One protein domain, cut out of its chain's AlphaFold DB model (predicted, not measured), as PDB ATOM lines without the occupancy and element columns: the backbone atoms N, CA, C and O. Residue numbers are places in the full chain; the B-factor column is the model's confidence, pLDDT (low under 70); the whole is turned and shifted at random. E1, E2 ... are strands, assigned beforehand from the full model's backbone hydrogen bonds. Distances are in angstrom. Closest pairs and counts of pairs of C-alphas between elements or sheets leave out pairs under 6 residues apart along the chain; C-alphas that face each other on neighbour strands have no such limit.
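Overview. This is residues 11 to 151 and 164 to 172 of the 225 residues of the protein "Beta_helix domain-containing protein" of Crateriforma conspicua (UniProt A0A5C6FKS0). Little regular structure: the chain winds in stacked turns, a solenoid walled by parallel sheets E2 E5 E8 E10 E13 E16, E3 E6 E9 E11 E14, E1 E4 E7 and E12 E15. Of 150 printed residues, 55 are in strands E1 to E16, with no named helix: all strand. It is compact, radius of gyration of the C-alphas 14.2 A, spanning 40 by 35 by 21 A.

Along the chain. E1, residues 15 to 17, begins at C-alpha (-19.973, 24.881, -2.105). E2 is 22 to 26, E3 34 to 36, E4 39 to 41, E5 46 to 50, 10.5 A long. E6 to E15 follow within residues 60 to 138. E16, residues 146 to 148, ends at C-alpha (-41.038, 38.393, -21.358).

Arrangement. E2 and E5 are parallel at 1 degrees, N 24 and O 47 within hydrogen-bond range at 2.9 A. E3 runs on into E4 at 81 degrees.

Size, cuts and confidence. C-alphas 151 and 164 are 23.6 A apart across the cut. Residues 140 to 151 and 164 to 172 have pLDDT under 70.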
ATOM      1  N   ILE A  11     -29.235  17.213  -3.566       96.25
ATOM      2  CA  ILE A  11     -27.978  17.951  -3.671       96.25
ATOM      3  C   ILE A  11     -28.067  19.097  -2.670       96.25
ATOM      4  O   ILE A  11     -28.757  20.096  -2.916       96.25
ATOM      5  N   GLU A  12     -27.418  18.931  -1.520       95.62
ATOM      6  CA  GLU A  12     -27.510  19.889  -0.423       95.62
ATOM      7  C   GLU A  12     -26.187  20.245   0.239       95.62
ATOM      8  O   GLU A  12     -25.273  19.426   0.264       95.62
ATOM      9  N   ASP A  13     -26.123  21.464   0.784       91.06
ATOM     10  CA  ASP A  13     -25.006  21.965   1.597       91.06
ATOM     11  C   ASP A  13     -23.643  21.921   0.879       91.06
ATOM     12  O   ASP A  13     -22.597  21.753   1.506       91.06
ATOM     13  N   ASN A  14     -23.643  22.083  -0.450       92.75
ATOM     14  CA  ASN A  14     -22.419  22.102  -1.250       92.75
ATOM     15  C   ASN A  14     -21.939  23.527  -1.509       92.75
ATOM     16  O   ASN A  14     -22.735  24.441  -1.733       92.75
ATOM     17  N   HIS A  15     -20.621  23.683  -1.587       93.19
ATOM     18  CA  HIS A  15     -19.973  24.881  -2.105       93.19
ATOM     19  C   HIS A  15     -19.301  24.529  -3.435       93.19
ATOM     20  O   HIS A  15     -18.330  23.781  -3.470       93.19
ATOM     21  N   VAL A  16     -19.862  25.015  -4.543       94.88
ATOM     22  CA  VAL A  16     -19.397  24.727  -5.906       94.88
ATOM     23  C   VAL A  16     -18.792  25.991  -6.502       94.88
ATOM     24  O   VAL A  16     -19.498  26.978  -6.708       94.88
ATOM     25  N   HIS A  17     -17.495  25.969  -6.792       95.69
ATOM     26  CA  HIS A  17     -16.800  27.123  -7.351       95.69
ATOM     27  C   HIS A  17     -15.663  26.736  -8.297       95.69
ATOM     28  O   HIS A  17     -15.231  25.585  -8.316       95.69
ATOM     29  N   ASP A  18     -15.222  27.702  -9.108       93.88
ATOM     30  CA  ASP A  18     -14.076  27.599 -10.025       93.88
ATOM     31  C   ASP A  18     -14.151  26.425 -11.021       93.88
ATOM     32  O   ASP A  18     -13.142  25.894 -11.485       93.88
ATOM     33  N   VAL A  19     -15.370  26.020 -11.380       95.44
ATOM     34  CA  VAL A  19     -15.617  24.999 -12.402       95.44
ATOM     35  C   VAL A  19     -15.611  25.674 -13.770       95.44
ATOM     36  O   VAL A  19     -16.417  26.572 -13.991       95.44
ATOM     37  N   ASP A  20     -14.807  25.198 -14.730       95.75
ATOM     38  CA  ASP A  20     -14.766  25.705 -16.123       95.75
ATOM     39  C   ASP A  20     -16.009  25.306 -16.963       95.75
ATOM     40  O   ASP A  20     -15.957  24.878 -18.120       95.75
ATOM     41  N   SER A  21     -17.190  25.347 -16.345       95.31
ATOM     42  CA  SER A  21     -18.460  24.928 -16.930       95.31
ATOM     43  C   SER A  21     -19.650  25.485 -16.127       95.31
ATOM     44  O   SER A  21     -19.623  26.627 -15.666       95.31
ATOM     45  N   ASN A  22     -20.743  24.720 -16.052       96.25
ATOM     46  CA  ASN A  22     -21.862  24.962 -15.146       96.25
ATOM     47  C   ASN A  22     -21.499  24.464 -13.740       96.25
ATOM     48  O   ASN A  22     -20.851  23.423 -13.638       96.25
ATOM     49  N   GLY A  23     -21.989  25.126 -12.691       97.19
ATOM     50  CA  GLY A  23     -21.817  24.662 -11.312       97.19
ATOM     51  C   GLY A  23     -22.571  23.357 -11.043       97.19
ATOM     52  O   GLY A  23     -21.967  22.304 -10.870       97.19
ATOM     53  N   ILE A  24     -23.905  23.402 -11.058       96.69
ATOM     54  CA  ILE A  24     -24.766  22.222 -10.869       96.69
ATOM     55  C   ILE A  24     -25.607  22.018 -12.125       96.69
ATOM     56  O   ILE A  24     -26.229  22.956 -12.624       96.69
ATOM     57  N   ASN A  25     -25.644  20.788 -12.643       94.38
ATOM     58  CA  ASN A  25     -26.291  20.499 -13.919       94.38
ATOM     59  C   ASN A  25     -27.186  19.252 -13.874       94.38
ATOM     60  O   ASN A  25     -26.695  18.125 -13.888       94.38
ATOM     61  N   ASP A  26     -28.500  19.466 -13.906       93.50
ATOM     62  CA  ASP A  26     -29.522  18.428 -14.039       93.50
ATOM     63  C   ASP A  26     -29.953  18.295 -15.504       93.50
ATOM     64  O   ASP A  26     -30.787  19.050 -16.023       93.50
ATOM     65  N   LYS A  27     -29.322  17.361 -16.215       88.31
ATOM     66  CA  LYS A  27     -29.374  17.319 -17.679       88.31
ATOM     67  C   LYS A  27     -30.489  16.445 -18.247       88.31
ATOM     68  O   LYS A  27     -31.205  16.904 -19.142       88.31
ATOM     69  N   ASP A  28     -30.640  15.214 -17.753       86.56
ATOM     70  CA  ASP A  28     -31.416  14.151 -18.408       86.56
ATOM     71  C   ASP A  28     -32.372  13.423 -17.437       86.56
ATOM     72  O   ASP A  28     -31.944  12.599 -16.632       86.56
ATOM     73  N   GLY A  29     -33.685  13.663 -17.554       86.81
ATOM     74  CA  GLY A  29     -34.716  12.781 -16.990       86.81
ATOM     75  C   GLY A  29     -34.879  12.858 -15.478       86.81
ATOM     76  O   GLY A  29     -35.358  11.890 -14.885       86.81
ATOM     77  N   GLY A  30     -34.459  13.971 -14.873       90.00
ATOM     78  CA  GLY A  30     -34.521  14.192 -13.434       90.00
ATOM     79  C   GLY A  30     -35.960  14.236 -12.929       90.00
ATOM     80  O   GLY A  30     -36.794  14.956 -13.486       90.00
ATOM     81  N   ARG A  31     -36.279  13.483 -11.871       94.12
ATOM     82  CA  ARG A  31     -37.626  13.489 -11.276       94.12
ATOM     83  C   ARG A  31     -37.571  13.562  -9.761       94.12
ATOM     84  O   ARG A  31     -36.954  12.701  -9.154       94.12
ATOM     85  N   GLY A  32     -38.263  14.526  -9.159       96.00
ATOM     86  CA  GLY A  32     -38.293  14.668  -7.699       96.00
ATOM     87  C   GLY A  32     -36.972  15.164  -7.104       96.00
ATOM     88  O   GLY A  32     -36.744  14.984  -5.913       96.00
ATOM     89  N   ASN A  33     -36.081  15.736  -7.921       96.50
ATOM     90  CA  ASN A  33     -34.765  16.175  -7.463       96.50
ATOM     91  C   ASN A  33     -34.875  17.476  -6.656       96.50
ATOM     92  O   ASN A  33     -35.612  18.396  -7.031       96.50
ATOM     93  N   VAL A  34     -34.105  17.564  -5.575       97.88
ATOM     94  CA  VAL A  34     -34.053  18.710  -4.665       97.88
ATOM     95  C   VAL A  34     -32.634  19.271  -4.619       97.88
ATOM     96  O   VAL A  34     -31.680  18.565  -4.306       97.88
ATOM     97  N   TYR A  35     -32.519  20.569  -4.884       97.69
ATOM     98  CA  TYR A  35     -31.285  21.346  -4.820       97.69
ATOM     99  C   TYR A  35     -31.441  22.401  -3.732       97.69
ATOM    100  O   TYR A  35     -32.177  23.375  -3.940       97.69
ATOM    101  N   ARG A  36     -30.795  22.215  -2.574       95.75
ATOM    102  CA  ARG A  36     -30.973  23.137  -1.446       95.75
ATOM    103  C   ARG A  36     -29.718  23.545  -0.701       95.75
ATOM    104  O   ARG A  36     -28.822  22.736  -0.543       95.75
ATOM    105  N   ARG A  37     -29.679  24.775  -0.180       92.06
ATOM    106  CA  ARG A  37     -28.552  25.266   0.640       92.06
ATOM    107  C   ARG A  37     -27.188  25.145  -0.046       92.06
ATOM    108  O   ARG A  37     -26.177  24.968   0.617       92.06
ATOM    109  N   ASN A  38     -27.149  25.229  -1.375       93.81
ATOM    110  CA  ASN A  38     -25.888  25.237  -2.110       93.81
ATOM    111  C   ASN A  38     -25.415  26.676  -2.331       93.81
ATOM    112  O   ASN A  38     -26.223  27.565  -2.614       93.81
ATOM    113  N   VAL A  39     -24.105  26.885  -2.258       90.81
ATOM    114  CA  VAL A  39     -23.430  28.114  -2.681       90.81
ATOM    115  C   VAL A  39     -22.707  27.824  -3.991       90.81
ATOM    116  O   VAL A  39     -21.873  26.925  -4.049       90.81
ATOM    117  N   VAL A  40     -23.033  28.563  -5.052       94.88
ATOM    118  CA  VAL A  40     -22.461  28.364  -6.391       94.88
ATOM    119  C   VAL A  40     -21.901  29.677  -6.926       94.88
ATOM    120  O   VAL A  40     -22.654  30.639  -7.080       94.88
ATOM    121  N   HIS A  41     -20.609  29.731  -7.252       93.06
ATOM    122  CA  HIS A  41     -20.015  30.936  -7.841       93.06
ATOM    123  C   HIS A  41     -18.842  30.671  -8.782       93.06
ATOM    124  O   HIS A  41     -18.354  29.552  -8.886       93.06
ATOM    125  N   ASN A  42     -18.426  31.700  -9.523       93.81
ATOM    126  CA  ASN A  42     -17.325  31.647 -10.492       93.81
ATOM    127  C   ASN A  42     -17.399  30.458 -11.480       93.81
ATOM    128  O   ASN A  42     -16.397  29.826 -11.807       93.81
ATOM    129  N   CYS A  43     -18.609  30.136 -11.952       96.69
ATOM    130  CA  CYS A  43     -18.861  29.105 -12.964       96.69
ATOM    131  C   CYS A  43     -19.310  29.791 -14.272       96.69
ATOM    132  O   CYS A  43     -20.444  30.284 -14.355       96.69
ATOM    133  N   PRO A  44     -18.462  29.880 -15.315       93.31
ATOM    134  CA  PRO A  44     -18.679  30.790 -16.436       93.31
ATOM    135  C   PRO A  44     -19.851  30.392 -17.344       93.31
ATOM    136  O   PRO A  44     -20.411  31.265 -18.014       93.31
ATOM    137  N   ARG A  45     -20.258  29.113 -17.384       95.06
ATOM    138  CA  ARG A  45     -21.356  28.659 -18.264       95.06
ATOM    139  C   ARG A  45     -22.736  28.683 -17.599       95.06
ATOM    140  O   ARG A  45     -23.737  28.769 -18.315       95.06
ATOM    141  N   GLY A  46     -22.805  28.685 -16.267       96.62
ATOM    142  CA  GLY A  46     -24.059  28.752 -15.513       96.62
ATOM    143  C   GLY A  46     -23.907  28.347 -14.046       96.62
ATOM    144  O   GLY A  46     -22.951  27.668 -13.683       96.62
ATOM    145  N   GLY A  47     -24.862  28.749 -13.207       97.81
ATOM    146  CA  GLY A  47     -24.926  28.335 -11.803       97.81
ATOM    147  C   GLY A  47     -25.630  26.986 -11.661       97.81
ATOM    148  O   GLY A  47     -25.039  25.941 -11.930       97.81
ATOM    149  N   ILE A  48     -26.908  27.008 -11.273       97.69
ATOM    150  CA  ILE A  48     -27.763  25.816 -11.165       97.69
ATOM    151  C   ILE A  48     -28.639  25.696 -12.416       97.69
ATOM    152  O   ILE A  48     -29.455  26.571 -12.719       97.69
ATOM    153  N   MET A  49     -28.480  24.595 -13.146       96.94
ATOM    154  CA  MET A  49     -29.065  24.393 -14.469       96.94
ATOM    155  C   MET A  49     -29.952  23.147 -14.482       96.94
ATOM    156  O   MET A  49     -29.448  22.035 -14.391       96.94
ATOM    157  N   VAL A  50     -31.260  23.312 -14.673       95.94
ATOM    158  CA  VAL A  50     -32.206  22.208 -14.910       95.94
ATOM    159  C   VAL A  50     -32.569  22.217 -16.389       95.94
ATOM    160  O   VAL A  50     -33.302  23.095 -16.830       95.94
ATOM    161  N   MET A  51     -32.013  21.319 -17.206       91.12
ATOM    162  CA  MET A  51     -31.973  21.529 -18.662       91.12
ATOM    163  C   MET A  51     -33.081  20.830 -19.466       91.12
ATOM    164  O   MET A  51     -33.396  21.313 -20.558       91.12
ATOM    165  N   GLY A  52     -33.705  19.754 -18.973       83.81
ATOM    166  CA  GLY A  52     -34.896  19.181 -19.622       83.81
ATOM    167  C   GLY A  52     -34.645  18.375 -20.903       83.81
ATOM    168  O   GLY A  52     -35.442  18.471 -21.837       83.81
ATOM    169  N   ARG A  53     -33.525  17.642 -21.041       80.50
ATOM    170  CA  ARG A  53     -33.231  16.875 -22.280       80.50
ATOM    171  C   ARG A  53     -33.992  15.551 -22.381       80.50
ATOM    172  O   ARG A  53     -34.238  15.075 -23.479       80.50
ATOM    173  N   SER A  54     -34.451  15.003 -21.269       78.12
ATOM    174  CA  SER A  54     -35.534  14.021 -21.212       78.12
ATOM    175  C   SER A  54     -36.430  14.470 -20.067       78.12
ATOM    176  O   SER A  54     -35.895  14.803 -19.021       78.12
ATOM    177  N   GLN A  55     -37.735  14.610 -20.315       83.69
ATOM    178  CA  GLN A  55     -38.717  15.301 -19.460       83.69
ATOM    179  C   GLN A  55     -38.360  15.309 -17.960       83.69
ATOM    180  O   GLN A  55     -38.381  14.262 -17.311       83.69
ATOM    181  N   HIS A  56     -38.058  16.492 -17.420       91.38
ATOM    182  CA  HIS A  56     -37.839  16.679 -15.981       91.38
ATOM    183  C   HIS A  56     -39.150  16.967 -15.270       91.38
ATOM    184  O   HIS A  56     -39.977  17.699 -15.806       91.38
ATOM    185  N   HIS A  57     -39.333  16.465 -14.053       94.62
ATOM    186  CA  HIS A  57     -40.599  16.632 -13.338       94.62
ATOM    187  C   HIS A  57     -40.411  16.814 -11.830       94.62
ATOM    188  O   HIS A  57     -39.617  16.097 -11.225       94.62
ATOM    189  N   ASP A  58     -41.190  17.709 -11.213       96.12
ATOM    190  CA  ASP A  58     -41.158  18.006  -9.765       96.12
ATOM    191  C   ASP A  58     -39.733  18.283  -9.263       96.12
ATOM    192  O   ASP A  58     -39.198  17.576  -8.413       96.12
ATOM    193  N   VAL A  59     -39.086  19.290  -9.850       96.81
ATOM    194  CA  VAL A  59     -37.759  19.736  -9.408       96.81
ATOM    195  C   VAL A  59     -37.917  20.874  -8.408       96.81
ATOM    196  O   VAL A  59     -38.664  21.826  -8.654       96.81
ATOM    197  N   ARG A  60     -37.201  20.805  -7.286       97.88
ATOM    198  CA  ARG A  60     -37.249  21.823  -6.228       97.88
ATOM    199  C   ARG A  60     -35.881  22.465  -6.062       97.88
ATOM    200  O   ARG A  60     -34.894  21.775  -5.842       97.88
ATOM    201  N   LEU A  61     -35.828  23.786  -6.164       97.81
ATOM    202  CA  LEU A  61     -34.616  24.585  -6.009       97.81
ATOM    203  C   LEU A  61     -34.859  25.593  -4.897       97.81
ATOM    204  O   LEU A  61     -35.662  26.512  -5.087       97.81
ATOM    205  N   HIS A  62     -34.208  25.446  -3.745       96.19
ATOM    206  CA  HIS A  62     -34.470  26.359  -2.642       96.19
ATOM    207  C   HIS A  62     -33.319  26.656  -1.697       96.19
ATOM    208  O   HIS A  62     -32.433  25.839  -1.519       96.19
ATOM    209  N   ASP A  63     -33.338  27.829  -1.065       92.38
ATOM    210  CA  ASP A  63     -32.294  28.243  -0.118       92.38
ATOM    211  C   ASP A  63     -30.877  28.232  -0.729       92.38
ATOM    212  O   ASP A  63     -29.909  28.007  -0.017       92.38
ATOM    213  N   ASN A  64     -30.719  28.422  -2.045       94.94
ATOM    214  CA  ASN A  64     -29.396  28.480  -2.678       94.94
ATOM    215  C   ASN A  64     -28.902  29.928  -2.797       94.94
ATOM    216  O   ASN A  64     -29.697  30.849  -3.013       94.94
ATOM    217  N   LEU A  65     -27.582  30.111  -2.732       91.69
ATOM    218  CA  LEU A  65     -26.898  31.353  -3.081       91.69
ATOM    219  C   LEU A  65     -26.091  31.145  -4.360       91.69
ATOM    220  O   LEU A  65     -25.259  30.247  -4.442       91.69
ATOM    221  N   VAL A  66     -26.331  31.987  -5.358       94.81
ATOM    222  CA  VAL A  66     -25.627  31.932  -6.639       94.81
ATOM    223  C   VAL A  66     -25.119  33.320  -7.007       94.81
ATOM    224  O   VAL A  66     -25.918  34.249  -7.075       94.81
ATOM    225  N   PHE A  67     -23.821  33.477  -7.262       91.56
ATOM    226  CA  PHE A  67     -23.205  34.771  -7.589       91.56
ATOM    227  C   PHE A  67     -21.997  34.615  -8.523       91.56
ATOM    228  O   PHE A  67     -21.572  33.499  -8.802       91.56
ATOM    229  N   ASP A  68     -21.488  35.716  -9.080       89.69
ATOM    230  CA  ASP A  68     -20.364  35.726 -10.034       89.69
ATOM    231  C   ASP A  68     -20.546  34.766 -11.225       89.69
ATOM    232  O   ASP A  68     -19.615  34.108 -11.697       89.69
ATOM    233  N   ILE A  69     -21.783  34.669 -11.729       94.62
ATOM    234  CA  ILE A  69     -22.132  33.847 -12.892       94.62
ATOM    235  C   ILE A  69     -22.326  34.738 -14.118       94.62
ATOM    236  O   ILE A  69     -23.268  35.530 -14.177       94.62
ATOM    237  N   LYS A  70     -21.483  34.536 -15.141       90.31
ATOM    238  CA  LYS A  70     -21.500  35.306 -16.403       90.31
ATOM    239  C   LYS A  70     -22.720  35.029 -17.293       90.31
ATOM    240  O   LYS A  70     -23.049  35.843 -18.150       90.31
ATOM    241  N   SER A  71     -23.359  33.865 -17.139       93.31
ATOM    242  CA  SER A  71     -24.534  33.455 -17.923       93.31
ATOM    243  C   SER A  71     -25.826  33.539 -17.094       93.31
ATOM    244  O   SER A  71     -26.182  34.608 -16.614       93.31
ATOM    245  N   ALA A  72     -26.564  32.434 -16.940       95.81
ATOM    246  CA  ALA A  72     -27.695  32.344 -16.021       95.81
ATOM    247  C   ALA A  72     -27.240  31.743 -14.688       95.81
ATOM    248  O   ALA A  72     -26.716  30.628 -14.668       95.81
ATOM    249  N   GLY A  73     -27.480  32.451 -13.584       96.56
ATOM    250  CA  GLY A  73     -27.276  31.905 -12.242       96.56
ATOM    251  C   GLY A  73     -28.225  30.750 -11.954       96.56
ATOM    252  O   GLY A  73     -27.815  29.723 -11.421       96.56
ATOM    253  N   LEU A  74     -29.482  30.874 -12.380       97.81
ATOM    254  CA  LEU A  74     -30.463  29.801 -12.269       97.81
ATOM    255  C   LEU A  74     -31.192  29.643 -13.600       97.81
ATOM    256  O   LEU A  74     -31.770  30.599 -14.125       97.81
ATOM    257  N   ARG A  75     -31.177  28.429 -14.157       97.25
ATOM    258  CA  ARG A  75     -31.939  28.094 -15.362       97.25
ATOM    259  C   ARG A  75     -32.921  26.959 -15.127       97.25
ATOM    260  O   ARG A  75     -32.532  25.890 -14.664       97.25
ATOM    261  N   VAL A  76     -34.160  27.169 -15.566       96.88
ATOM    262  CA  VAL A  76     -35.198  26.140 -15.659       96.88
ATOM    263  C   VAL A  76     -35.600  25.965 -17.123       96.88
ATOM    264  O   VAL A  76     -36.249  26.816 -17.729       96.88
ATOM    265  N   GLY A  77     -35.184  24.836 -17.677       93.81
ATOM    266  CA  GLY A  77     -35.382  24.411 -19.051       93.81
ATOM    267  C   GLY A  77     -34.429  25.061 -20.065       93.81
ATOM    268  O   GLY A  77     -34.054  26.235 -19.999       93.81
ATOM    269  N   LEU A  78     -33.989  24.243 -21.024       90.56
ATOM    270  CA  LEU A  78     -33.134  24.648 -22.143       90.56
ATOM    271  C   LEU A  78     -33.383  23.779 -23.383       90.56
ATOM    272  O   LEU A  78     -33.521  24.289 -24.497       90.56
ATOM    273  N   HIS A  79     -33.444  22.463 -23.193       89.38
ATOM    274  CA  HIS A  79     -33.588  21.476 -24.260       89.38
ATOM    275  C   HIS A  79     -35.054  21.234 -24.650       89.38
ATOM    276  O   HIS A  79     -35.972  21.810 -24.078       89.38
ATOM    277  N   SER A  80     -35.273  20.462 -25.717       84.62
ATOM    278  CA  SER A  80     -36.556  20.322 -26.431       84.62
ATOM    279  C   SER A  80     -37.682  19.658 -25.642       84.62
ATOM    280  O   SER A  80     -38.839  19.915 -25.952       84.62
ATOM    281  N   HIS A  81     -37.370  18.825 -24.650       83.19
ATOM    282  CA  HIS A  81     -38.369  17.996 -23.961       83.19
ATOM    283  C   HIS A  81     -38.974  18.670 -22.729       83.19
ATOM    284  O   HIS A  81     -39.998  18.219 -22.223       83.19
ATOM    285  N   GLY A  82     -38.365  19.775 -22.307       88.25
ATOM    286  CA  GLY A  82     -38.862  20.670 -21.284       88.25
ATOM    287  C   GLY A  82     -38.777  20.156 -19.849       88.25
ATOM    288  O   GLY A  82     -38.308  19.051 -19.567       88.25
ATOM    289  N   VAL A  83     -39.194  21.027 -18.935       94.25
ATOM    290  CA  VAL A  83     -39.202  20.817 -17.482       94.25
ATOM    291  C   VAL A  83     -40.609  21.117 -16.964       94.25
ATOM    292  O   VAL A  83     -41.231  22.082 -17.403       94.25
ATOM    293  N   PHE A  84     -41.131  20.299 -16.057       95.31
ATOM    294  CA  PHE A  84     -42.507  20.385 -15.566       95.31
ATOM    295  C   PHE A  84     -42.519  20.511 -14.041       95.31
ATOM    296  O   PHE A  84     -41.696  19.906 -13.352       95.31
ATOM    297  N   ASP A  85     -43.461  21.296 -13.515       95.94
ATOM    298  CA  ASP A  85     -43.748  21.390 -12.076       95.94
ATOM    299  C   ASP A  85     -42.531  21.779 -11.228       95.94
ATOM    300  O   ASP A  85     -42.256  21.199 -10.180       95.94
ATOM    301  N   THR A  86     -41.767  22.769 -11.693       96.69
ATOM    302  CA  THR A  86     -40.589  23.250 -10.962       96.69
ATOM    303  C   THR A  86     -40.978  24.255  -9.887       96.69
ATOM    304  O   THR A  86     -41.727  25.198 -10.147       96.69
ATOM    305  N   ARG A  87     -40.421  24.096  -8.687       97.31
ATOM    306  CA  ARG A  87     -40.587  25.028  -7.567       97.31
ATOM    307  C   ARG A  87     -39.242  25.651  -7.228       97.31
ATOM    308  O   ARG A  87     -38.336  24.964  -6.768       97.31
ATOM    309  N   VAL A  88     -39.120  26.950  -7.453       96.88
ATOM    310  CA  VAL A  88     -37.946  27.758  -7.121       96.88
ATOM    311  C   VAL A  88     -38.330  28.651  -5.951       96.88
ATOM    312  O   VAL A  88     -39.212  29.492  -6.117       96.88
ATOM    313  N   HIS A  89     -37.728  28.493  -4.770       94.62
ATOM    314  CA  HIS A  89     -38.055  29.385  -3.658       94.62
ATOM    315  C   HIS A  89     -36.942  29.689  -2.660       94.62
ATOM    316  O   HIS A  89     -36.100  28.845  -2.416       94.62
ATOM    317  N   HIS A  90     -36.947  30.866  -2.032       92.00
ATOM    318  CA  HIS A  90     -35.928  31.262  -1.042       92.00
ATOM    319  C   HIS A  90     -34.493  31.276  -1.596       92.00
ATOM    320  O   HIS A  90     -33.545  31.033  -0.864       92.00
ATOM    321  N   ASN A  91     -34.298  31.533  -2.896       92.81
ATOM    322  CA  ASN A  91     -32.954  31.605  -3.485       92.81
ATOM    323  C   ASN A  91     -32.473  33.056  -3.582       92.81
ATOM    324  O   ASN A  91     -33.234  33.927  -4.014       92.81
ATOM    325  N   THR A  92     -31.205  33.299  -3.257       86.81
ATOM    326  CA  THR A  92     -30.497  34.541  -3.602       86.81
ATOM    327  C   THR A  92     -29.654  34.283  -4.841       86.81
ATOM    328  O   THR A  92     -28.704  33.508  -4.802       86.81
ATOM    329  N   VAL A  93     -29.973  34.930  -5.951       93.06
ATOM    330  CA  VAL A  93     -29.267  34.758  -7.219       93.06
ATOM    331  C   VAL A  93     -28.809  36.129  -7.701       93.06
ATOM    332  O   VAL A  93     -29.576  36.899  -8.269       93.06
ATOM    333  N   LEU A  94     -27.533  36.439  -7.500       88.75
ATOM    334  CA  LEU A  94     -26.873  37.636  -8.028       88.75
ATOM    335  C   LEU A  94     -26.462  37.408  -9.492       88.75
ATOM    336  O   LEU A  94     -25.311  37.571  -9.887       88.75
ATOM    337  N   SER A  95     -27.413  36.900 -10.278       92.19
ATOM    338  CA  SER A  95     -27.315  36.679 -11.713       92.19
ATOM    339  C   SER A  95     -28.730  36.501 -12.307       92.19
ATOM    340  O   SER A  95     -29.749  36.661 -11.632       92.19
ATOM    341  N   LEU A  96     -28.814  36.163 -13.591       93.00
ATOM    342  CA  LEU A  96     -30.062  35.998 -14.336       93.00
ATOM    343  C   LEU A  96     -30.831  34.722 -13.934       93.00
ATOM    344  O   LEU A  96     -30.275  33.619 -13.972       93.00
ATOM    345  N   LEU A  97     -32.146  34.856 -13.710       95.81
ATOM    346  CA  LEU A  97     -33.118  33.765 -13.851       95.81
ATOM    347  C   LEU A  97     -33.483  33.562 -15.323       95.81
ATOM    348  O   LEU A  97     -34.089  34.438 -15.943       95.81
ATOM    349  N   ALA A  98     -33.219  32.381 -15.873       95.88
ATOM    350  CA  ALA A  98     -33.656  32.010 -17.217       95.88
ATOM    351  C   ALA A  98     -34.690  30.876 -17.173       95.88
ATOM    352  O   ALA A  98     -34.377  29.775 -16.731       95.88
ATOM    353  N   VAL A  99     -35.894  31.112 -17.694       93.81
ATOM    354  CA  VAL A  99     -36.936  30.083 -17.838       93.81
ATOM    355  C   VAL A  99     -37.332  29.943 -19.302       93.81
ATOM    356  O   VAL A  99     -37.743  30.906 -19.956       93.81
ATOM    357  N   ASN A 100     -37.164  28.743 -19.845       93.69
ATOM    358  CA  ASN A 100     -37.419  28.459 -21.250       93.69
ATOM    359  C   ASN A 100     -37.774  26.987 -21.423       93.69
ATOM    360  O   ASN A 100     -37.044  26.133 -20.942       93.69
ATOM    361  N   ARG A 101     -38.836  26.673 -22.172       93.31
ATOM    362  CA  ARG A 101     -39.317  25.286 -22.324       93.31
ATOM    363  C   ARG A 101     -39.628  24.650 -20.963       93.31
ATOM    364  O   ARG A 101     -39.314  23.488 -20.734       93.31
ATOM    365  N   ALA A 102     -40.206  25.413 -20.040       93.19
ATOM    366  CA  ALA A 102     -40.521  24.931 -18.702       93.19
ATOM    367  C   ALA A 102     -41.954  25.293 -18.322       93.19
ATOM    368  O   ALA A 102     -42.313  26.463 -18.244       93.19
ATOM    369  N   THR A 103     -42.788  24.290 -18.088       91.56
ATOM    370  CA  THR A 103     -44.204  24.487 -17.775       91.56
ATOM    371  C   THR A 103     -44.443  24.423 -16.270       91.56
ATOM    372  O   THR A 103     -43.713  23.746 -15.543       91.56
ATOM    373  N   ARG A 104     -45.462  25.149 -15.793       89.88
ATOM    374  CA  ARG A 104     -45.881  25.164 -14.378       89.88
ATOM    375  C   ARG A 104     -44.721  25.452 -13.413       89.88
ATOM    376  O   ARG A 104     -44.603  24.851 -12.350       89.88
ATOM    377  N   THR A 105     -43.832  26.366 -13.804       93.12
ATOM    378  CA  THR A 105     -42.710  26.803 -12.963       93.12
ATOM    379  C   THR A 105     -43.181  27.878 -11.995       93.12
ATOM    380  O   THR A 105     -43.597  28.952 -12.420       93.12
ATOM    381  N   THR A 106     -43.087  27.616 -10.696       89.94
ATOM    382  CA  THR A 106     -43.384  28.599  -9.650       89.94
ATOM    383  C   THR A 106     -42.093  29.117  -9.039       89.94
ATOM    384  O   THR A 106     -41.306  28.342  -8.504       89.94
ATOM    385  N   VAL A 107     -41.903  30.429  -9.084       89.38
ATOM    386  CA  VAL A 107     -40.842  31.168  -8.404       89.38
ATOM    387  C   VAL A 107     -41.471  31.916  -7.239       89.38
ATOM    388  O   VAL A 107     -42.368  32.731  -7.431       89.38
ATOM    389  N   ALA A 108     -41.047  31.639  -6.019       84.44
ATOM    390  CA  ALA A 108     -41.580  32.296  -4.837       84.44
ATOM    391  C   ALA A 108     -40.442  32.755  -3.944       84.44
ATOM    392  O   ALA A 108     -39.474  32.034  -3.776       84.44
ATOM    393  N   ASN A 109     -40.559  33.905  -3.302       81.25
ATOM    394  CA  ASN A 109     -39.614  34.273  -2.260       81.25
ATOM    395  C   ASN A 109     -38.137  34.277  -2.710       81.25
ATOM    396  O   ASN A 109     -37.291  33.747  -2.012       81.25
ATOM    397  N   CYS A 110     -37.820  34.762  -3.912       85.25
ATOM    398  CA  CYS A 110     -36.444  34.780  -4.417       85.25
ATOM    399  C   CYS A 110     -35.947  36.203  -4.660       85.25
ATOM    400  O   CYS A 110     -36.736  37.102  -4.944       85.25
ATOM    401  N   VAL A 111     -34.631  36.380  -4.642       83.81
ATOM    402  CA  VAL A 111     -33.962  37.617  -5.050       83.81
ATOM    403  C   VAL A 111     -33.136  37.319  -6.290       83.81
ATOM    404  O   VAL A 111     -32.282  36.438  -6.261       83.81
ATOM    405  N   PHE A 112     -33.382  38.056  -7.366       86.25
ATOM    406  CA  PHE A 112     -32.593  38.030  -8.589       86.25
ATOM    407  C   PHE A 112     -32.021  39.418  -8.837       86.25
ATOM    408  O   PHE A 112     -32.780  40.378  -8.968       86.25
ATOM    409  N   GLN A 113     -30.700  39.525  -8.920       85.19
ATOM    410  CA  GLN A 113     -30.011  40.780  -9.191       85.19
ATOM    411  C   GLN A 113     -28.989  40.589 -10.303       85.19
ATOM    412  O   GLN A 113     -28.172  39.679 -10.241       85.19
ATOM    413  N   VAL A 114     -28.992  41.476 -11.292       82.88
ATOM    414  CA  VAL A 114     -27.897  41.591 -12.265       82.88
ATOM    415  C   VAL A 114     -27.448  43.039 -12.335       82.88
ATOM    416  O   VAL A 114     -28.283  43.936 -12.280       82.88
ATOM    417  N   GLU A 115     -26.144  43.272 -12.474       75.75
ATOM    418  CA  GLU A 115     -25.614  44.623 -12.706       75.75
ATOM    419  C   GLU A 115     -26.131  45.175 -14.037       75.75
ATOM    420  O   GLU A 115     -26.680  46.269 -14.098       75.75
ATOM    421  N   ASN A 116     -26.055  44.352 -15.086       74.00
ATOM    422  CA  ASN A 116     -26.424  44.719 -16.445       74.00
ATOM    423  C   ASN A 116     -27.417  43.717 -17.052       74.00
ATOM    424  O   ASN A 116     -27.259  42.500 -16.931       74.00
ATOM    425  N   GLY A 117     -28.426  44.223 -17.767       81.00
ATOM    426  CA  GLY A 117     -29.374  43.406 -18.529       81.00
ATOM    427  C   GLY A 117     -30.694  43.127 -17.807       81.00
ATOM    428  O   GLY A 117     -31.354  44.044 -17.338       81.00
ATOM    429  N   HIS A 118     -31.132  41.864 -17.803       81.31
ATOM    430  CA  HIS A 118     -32.405  41.442 -17.207       81.31
ATOM    431  C   HIS A 118     -32.139  40.482 -16.048       81.31
ATOM    432  O   HIS A 118     -31.434  39.494 -16.236       81.31
ATOM    433  N   ALA A 119     -32.741  40.720 -14.884       82.38
ATOM    434  CA  ALA A 119     -32.680  39.798 -13.749       82.38
ATOM    435  C   ALA A 119     -33.570  38.563 -13.974       82.38
ATOM    436  O   ALA A 119     -33.312  37.493 -13.425       82.38
ATOM    437  N   GLY A 120     -34.595  38.683 -14.825       86.88
ATOM    438  CA  GLY A 120     -35.454  37.575 -15.241       86.88
ATOM    439  C   GLY A 120     -35.708  37.552 -16.747       86.88
ATOM    440  O   GLY A 120     -36.057  38.566 -17.358       86.88
ATOM    441  N   ARG A 121     -35.569  36.372 -17.359       90.75
ATOM    442  CA  ARG A 121     -35.922  36.104 -18.757       90.75
ATOM    443  C   ARG A 121     -36.815  34.876 -18.835       90.75
ATOM    444  O   ARG A 121     -36.351  33.762 -18.610       90.75
ATOM    445  N   VAL A 122     -38.065  35.080 -19.240       85.62
ATOM    446  CA  VAL A 122     -39.045  33.999 -19.406       85.62
ATOM    447  C   VAL A 122     -39.569  33.990 -20.835       85.62
ATOM    448  O   VAL A 122     -40.056  35.000 -21.355       85.62
ATOM    449  N   ASN A 123     -39.484  32.837 -21.489       83.00
ATOM    450  CA  ASN A 123     -40.121  32.640 -22.783       83.00
ATOM    451  C   ASN A 123     -41.562  32.148 -22.590       83.00
ATOM    452  O   ASN A 123     -41.804  30.952 -22.446       83.00
ATOM    453  N   ALA A 124     -42.516  33.082 -22.601       74.69
ATOM    454  CA  ALA A 124     -43.930  32.793 -22.361       74.69
ATOM    455  C   ALA A 124     -44.518  31.756 -23.333       74.69
ATOM    456  O   ALA A 124     -45.309  30.919 -22.912       74.69
ATOM    457  N   LEU A 125     -44.100  31.770 -24.609       78.00
ATOM    458  CA  LEU A 125     -44.634  30.865 -25.637       78.00
ATOM    459  C   LEU A 125     -44.397  29.389 -25.315       78.00
ATOM    460  O   LEU A 125     -45.189  28.538 -25.699       78.00
ATOM    461  N   ASN A 126     -43.301  29.077 -24.627       86.25
ATOM    462  CA  ASN A 126     -42.935  27.703 -24.301       86.25
ATOM    463  C   ASN A 126     -42.773  27.471 -22.796       86.25
ATOM    464  O   ASN A 126     -42.216  26.452 -22.395       86.25
ATOM    465  N   SER A 127     -43.251  28.402 -21.972       86.12
ATOM    466  CA  SER A 127     -43.238  28.271 -20.515       86.12
ATOM    467  C   SER A 127     -44.622  28.545 -19.900       86.12
ATOM    468  O   SER A 127     -44.746  29.399 -19.018       86.12
ATOM    469  N   PRO A 128     -45.693  27.878 -20.383       84.44
ATOM    470  CA  PRO A 128     -47.044  28.075 -19.866       84.44
ATOM    471  C   PRO A 128     -47.134  27.724 -18.379       84.44
ATOM    472  O   PRO A 128     -46.540  26.751 -17.907       84.44
ATOM    473  N   GLY A 129     -47.903  28.517 -17.633       80.50
ATOM    474  CA  GLY A 129     -48.068  28.339 -16.189       80.50
ATOM    475  C   GLY A 129     -46.873  28.803 -15.353       80.50
ATOM    476  O   GLY A 129     -46.777  28.413 -14.191       80.50
ATOM    477  N   PHE A 130     -45.954  29.600 -15.910       86.25
ATOM    478  CA  PHE A 130     -44.973  30.309 -15.092       86.25
ATOM    479  C   PHE A 130     -45.679  31.267 -14.120       86.25
ATOM    480  O   PHE A 130     -46.569  32.022 -14.509       86.25
ATOM    481  N   LEU A 131     -45.244  31.258 -12.867       82.38
ATOM    482  CA  LEU A 131     -45.789  32.071 -11.792       82.38
ATOM    483  C   LEU A 131     -44.635  32.607 -10.946       82.38
ATOM    484  O   LEU A 131     -43.815  31.825 -10.483       82.38
ATOM    485  N   ALA A 132     -44.596  33.915 -10.696       81.12
ATOM    486  CA  ALA A 132     -43.671  34.516  -9.736       81.12
ATOM    487  C   ALA A 132     -44.450  35.174  -8.585       81.12
ATOM    488  O   ALA A 132     -45.457  35.836  -8.827       81.12
ATOM    489  N   ARG A 133     -44.013  34.985  -7.335       77.75
ATOM    490  CA  ARG A 133     -44.644  35.535  -6.121       77.75
ATOM    491  C   ARG A 133     -43.588  36.047  -5.145       77.75
ATOM    492  O   ARG A 133     -42.588  35.365  -4.934       77.75
ATOM    493  N   ARG A 134     -43.813  37.210  -4.520       73.81
ATOM    494  CA  ARG A 134     -42.947  37.760  -3.447       73.81
ATOM    495  C   ARG A 134     -41.446  37.665  -3.775       73.81
ATOM    496  O   ARG A 134     -40.641  37.247  -2.947       73.81
ATOM    497  N   SER A 135     -41.097  37.920  -5.034       78.31
ATOM    498  CA  SER A 135     -39.739  37.764  -5.552       78.31
ATOM    499  C   SER A 135     -39.266  39.088  -6.123       78.31
ATOM    500  O   SER A 135     -40.036  39.785  -6.783       78.31
ATOM    501  N   VAL A 136     -38.007  39.415  -5.870       78.69
ATOM    502  CA  VAL A 136     -37.366  40.653  -6.302       78.69
ATOM    503  C   VAL A 136     -36.574  40.378  -7.572       78.69
ATOM    504  O   VAL A 136     -35.798  39.428  -7.628       78.69
ATOM    505  N   PHE A 137     -36.763  41.217  -8.588       80.69
ATOM    506  CA  PHE A 137     -35.973  41.224  -9.817       80.69
ATOM    507  C   PHE A 137     -35.378  42.620  -9.965       80.69
ATOM    508  O   PHE A 137     -36.097  43.556 -10.305       80.69
ATOM    509  N   PHE A 138     -34.091  42.763  -9.670       77.88
ATOM    510  CA  PHE A 138     -33.428  44.055  -9.568       77.88
ATOM    511  C   PHE A 138     -32.319  44.214 -10.613       77.88
ATOM    512  O   PHE A 138     -31.473  43.335 -10.785       77.88
ATOM    513  N   THR A 139     -32.330  45.352 -11.307       77.00
ATOM    514  CA  THR A 139     -31.318  45.741 -12.297       77.00
ATOM    515  C   THR A 139     -31.032  47.236 -12.144       77.00
ATOM    516  O   THR A 139     -31.910  48.022 -12.502       77.00
ATOM    517  N   PRO A 140     -29.863  47.646 -11.616       66.31
ATOM    518  CA  PRO A 140     -29.574  49.057 -11.355       66.31
ATOM    519  C   PRO A 140     -29.648  49.919 -12.621       66.31
ATOM    520  O   PRO A 140     -30.251  50.987 -12.602       66.31
ATOM    521  N   ASP A 141     -29.101  49.409 -13.728       65.31
ATOM    522  CA  ASP A 141     -28.810  50.224 -14.913       65.31
ATOM    523  C   ASP A 141     -29.767  49.973 -16.092       65.31
ATOM    524  O   ASP A 141     -29.612  50.537 -17.175       65.31
ATOM    525  N   ALA A 142     -30.787  49.126 -15.911       55.56
ATOM    526  CA  ALA A 142     -31.716  48.765 -16.979       55.56
ATOM    527  C   ALA A 142     -33.159  49.161 -16.649       55.56
ATOM    528  O   ALA A 142     -33.765  48.658 -15.706       55.56
ATOM    529  N   ALA A 143     -33.777  49.944 -17.536       52.22
ATOM    530  CA  ALA A 143     -35.201  50.303 -17.484       52.22
ATOM    531  C   ALA A 143     -36.172  49.098 -17.562       52.22
ATOM    532  O   ALA A 143     -37.389  49.270 -17.511       52.22
ATOM    533  N   LYS A 144     -35.668  47.868 -17.743       56.19
ATOM    534  CA  LYS A 144     -36.464  46.639 -17.863       56.19
ATOM    535  C   LYS A 144     -35.796  45.508 -17.085       56.19
ATOM    536  O   LYS A 144     -35.097  44.693 -17.678       56.19
ATOM    537  N   ALA A 145     -36.066  45.399 -15.786       51.56
ATOM    538  CA  ALA A 145     -35.536  44.313 -14.953       51.56
ATOM    539  C   ALA A 145     -35.987  42.906 -15.394       51.56
ATOM    540  O   ALA A 145     -35.340  41.904 -15.083       51.56
ATOM    541  N   PHE A 146     -37.073  42.821 -16.169       59.94
ATOM    542  CA  PHE A 146     -37.664  41.564 -16.613       59.94
ATOM    543  C   PHE A 146     -37.991  41.587 -18.112       59.94
ATOM    544  O   PHE A 146     -38.633  42.515 -18.605       59.94
ATOM    545  N   LYS A 147     -37.594  40.538 -18.845       54.31
ATOM    546  CA  LYS A 147     -37.937  40.343 -20.263       54.31
ATOM    547  C   LYS A 147     -38.856  39.136 -20.444       54.31
ATOM    548  O   LYS A 147     -38.423  37.994 -20.291       54.31
ATOM    549  N   TYR A 148     -40.096  39.400 -20.858       53.69
ATOM    550  CA  TYR A 148     -41.038  38.393 -21.358       53.69
ATOM    551  C   TYR A 148     -41.049  38.366 -22.896       53.69
ATOM    552  O   TYR A 148     -40.958  39.407 -23.546       53.69
ATOM    553  N   GLY A 149     -41.127  37.172 -23.490       50.75
ATOM    554  CA  GLY A 149     -41.295  36.998 -24.943       50.75
ATOM    555  C   GLY A 149     -42.667  37.464 -25.465       50.75
ATOM    556  O   GLY A 149     -43.608  37.612 -24.693       50.75
ATOM    557  N   LYS A 150     -42.791  37.673 -26.785       39.03
ATOM    558  CA  LYS A 150     -44.061  38.029 -27.451       39.03
ATOM    559  C   LYS A 150     -45.026  36.827 -27.407       39.03
ATOM    560  O   LYS A 150     -44.750  35.837 -28.071       39.03
ATOM    561  N   SER A 151     -46.129  36.886 -26.655       34.06
ATOM    562  CA  SER A 151     -47.247  35.929 -26.777       34.06
ATOM    563  C   SER A 151     -48.596  36.619 -26.500       34.06
ATOM    564  O   SER A 151     -48.668  37.371 -25.527       34.06
ATOM    565  N   ASP A 164     -50.283  48.798  -8.737       29.80
ATOM    566  CA  ASP A 164     -51.224  49.068  -7.636       29.80
ATOM    567  C   ASP A 164     -50.988  48.236  -6.361       29.80
ATOM    568  O   ASP A 164     -51.616  48.505  -5.339       29.80
ATOM    569  N   ALA A 165     -50.048  47.279  -6.354       31.14
ATOM    570  CA  ALA A 165     -49.409  46.906  -5.091       31.14
ATOM    571  C   ALA A 165     -48.095  47.669  -5.011       31.14
ATOM    572  O   ALA A 165     -47.205  47.490  -5.837       31.14
ATOM    573  N   LYS A 166     -48.026  48.543  -4.017       30.03
ATOM    574  CA  LYS A 166     -47.032  49.595  -3.809       30.03
ATOM    575  C   LYS A 166     -45.575  49.139  -3.621       30.03
ATOM    576  O   LYS A 166     -44.751  49.977  -3.282       30.03
ATOM    577  N   ASP A 167     -45.220  47.880  -3.868       35.00
ATOM    578  CA  ASP A 167     -43.951  47.316  -3.400       35.00
ATOM    579  C   ASP A 167     -43.187  46.541  -4.492       35.00
ATOM    580  O   ASP A 167     -42.740  45.420  -4.278       35.00
ATOM    581  N   VAL A 168     -43.004  47.119  -5.685       37.03
ATOM    582  CA  VAL A 168     -41.851  46.764  -6.537       37.03
ATOM    583  C   VAL A 168     -40.771  47.799  -6.258       37.03
ATOM    584  O   VAL A 168     -40.812  48.910  -6.781       37.03
ATOM    585  N   LEU A 169     -39.832  47.459  -5.376       37.53
ATOM    586  CA  LEU A 169     -38.727  48.351  -5.045       37.53
ATOM    587  C   LEU A 169     -37.680  48.347  -6.152       37.53
ATOM    588  O   LEU A 169     -37.145  47.307  -6.529       37.53
ATOM    589  N   PHE A 170     -37.348  49.553  -6.597       36.62
ATOM    590  CA  PHE A 170     -36.172  49.866  -7.404       36.62
ATOM    591  C   PHE A 170     -34.941  50.155  -6.519       36.62
ATOM    592  O   PHE A 170     -34.014  50.832  -6.952       36.62
ATOM    593  N   GLU A 171     -34.932  49.696  -5.261       35.94
ATOM    594  CA  GLU A 171     -33.841  49.982  -4.325       35.94
ATOM    595  C   GLU A 171     -32.597  49.140  -4.636       35.94
ATOM    596  O   GLU A 171     -32.661  47.920  -4.802       35.94
ATOM    597  N   LYS A 172     -31.449  49.824  -4.689       39.94
ATOM    598  CA  LYS A 172     -30.131  49.221  -4.857       39.94
ATOM    599  C   LYS A 172     -29.819  48.329  -3.662       39.94
ATOM    600  O   LYS A 172     -29.858  48.776  -2.520       39.94
TER     601      LYS A 172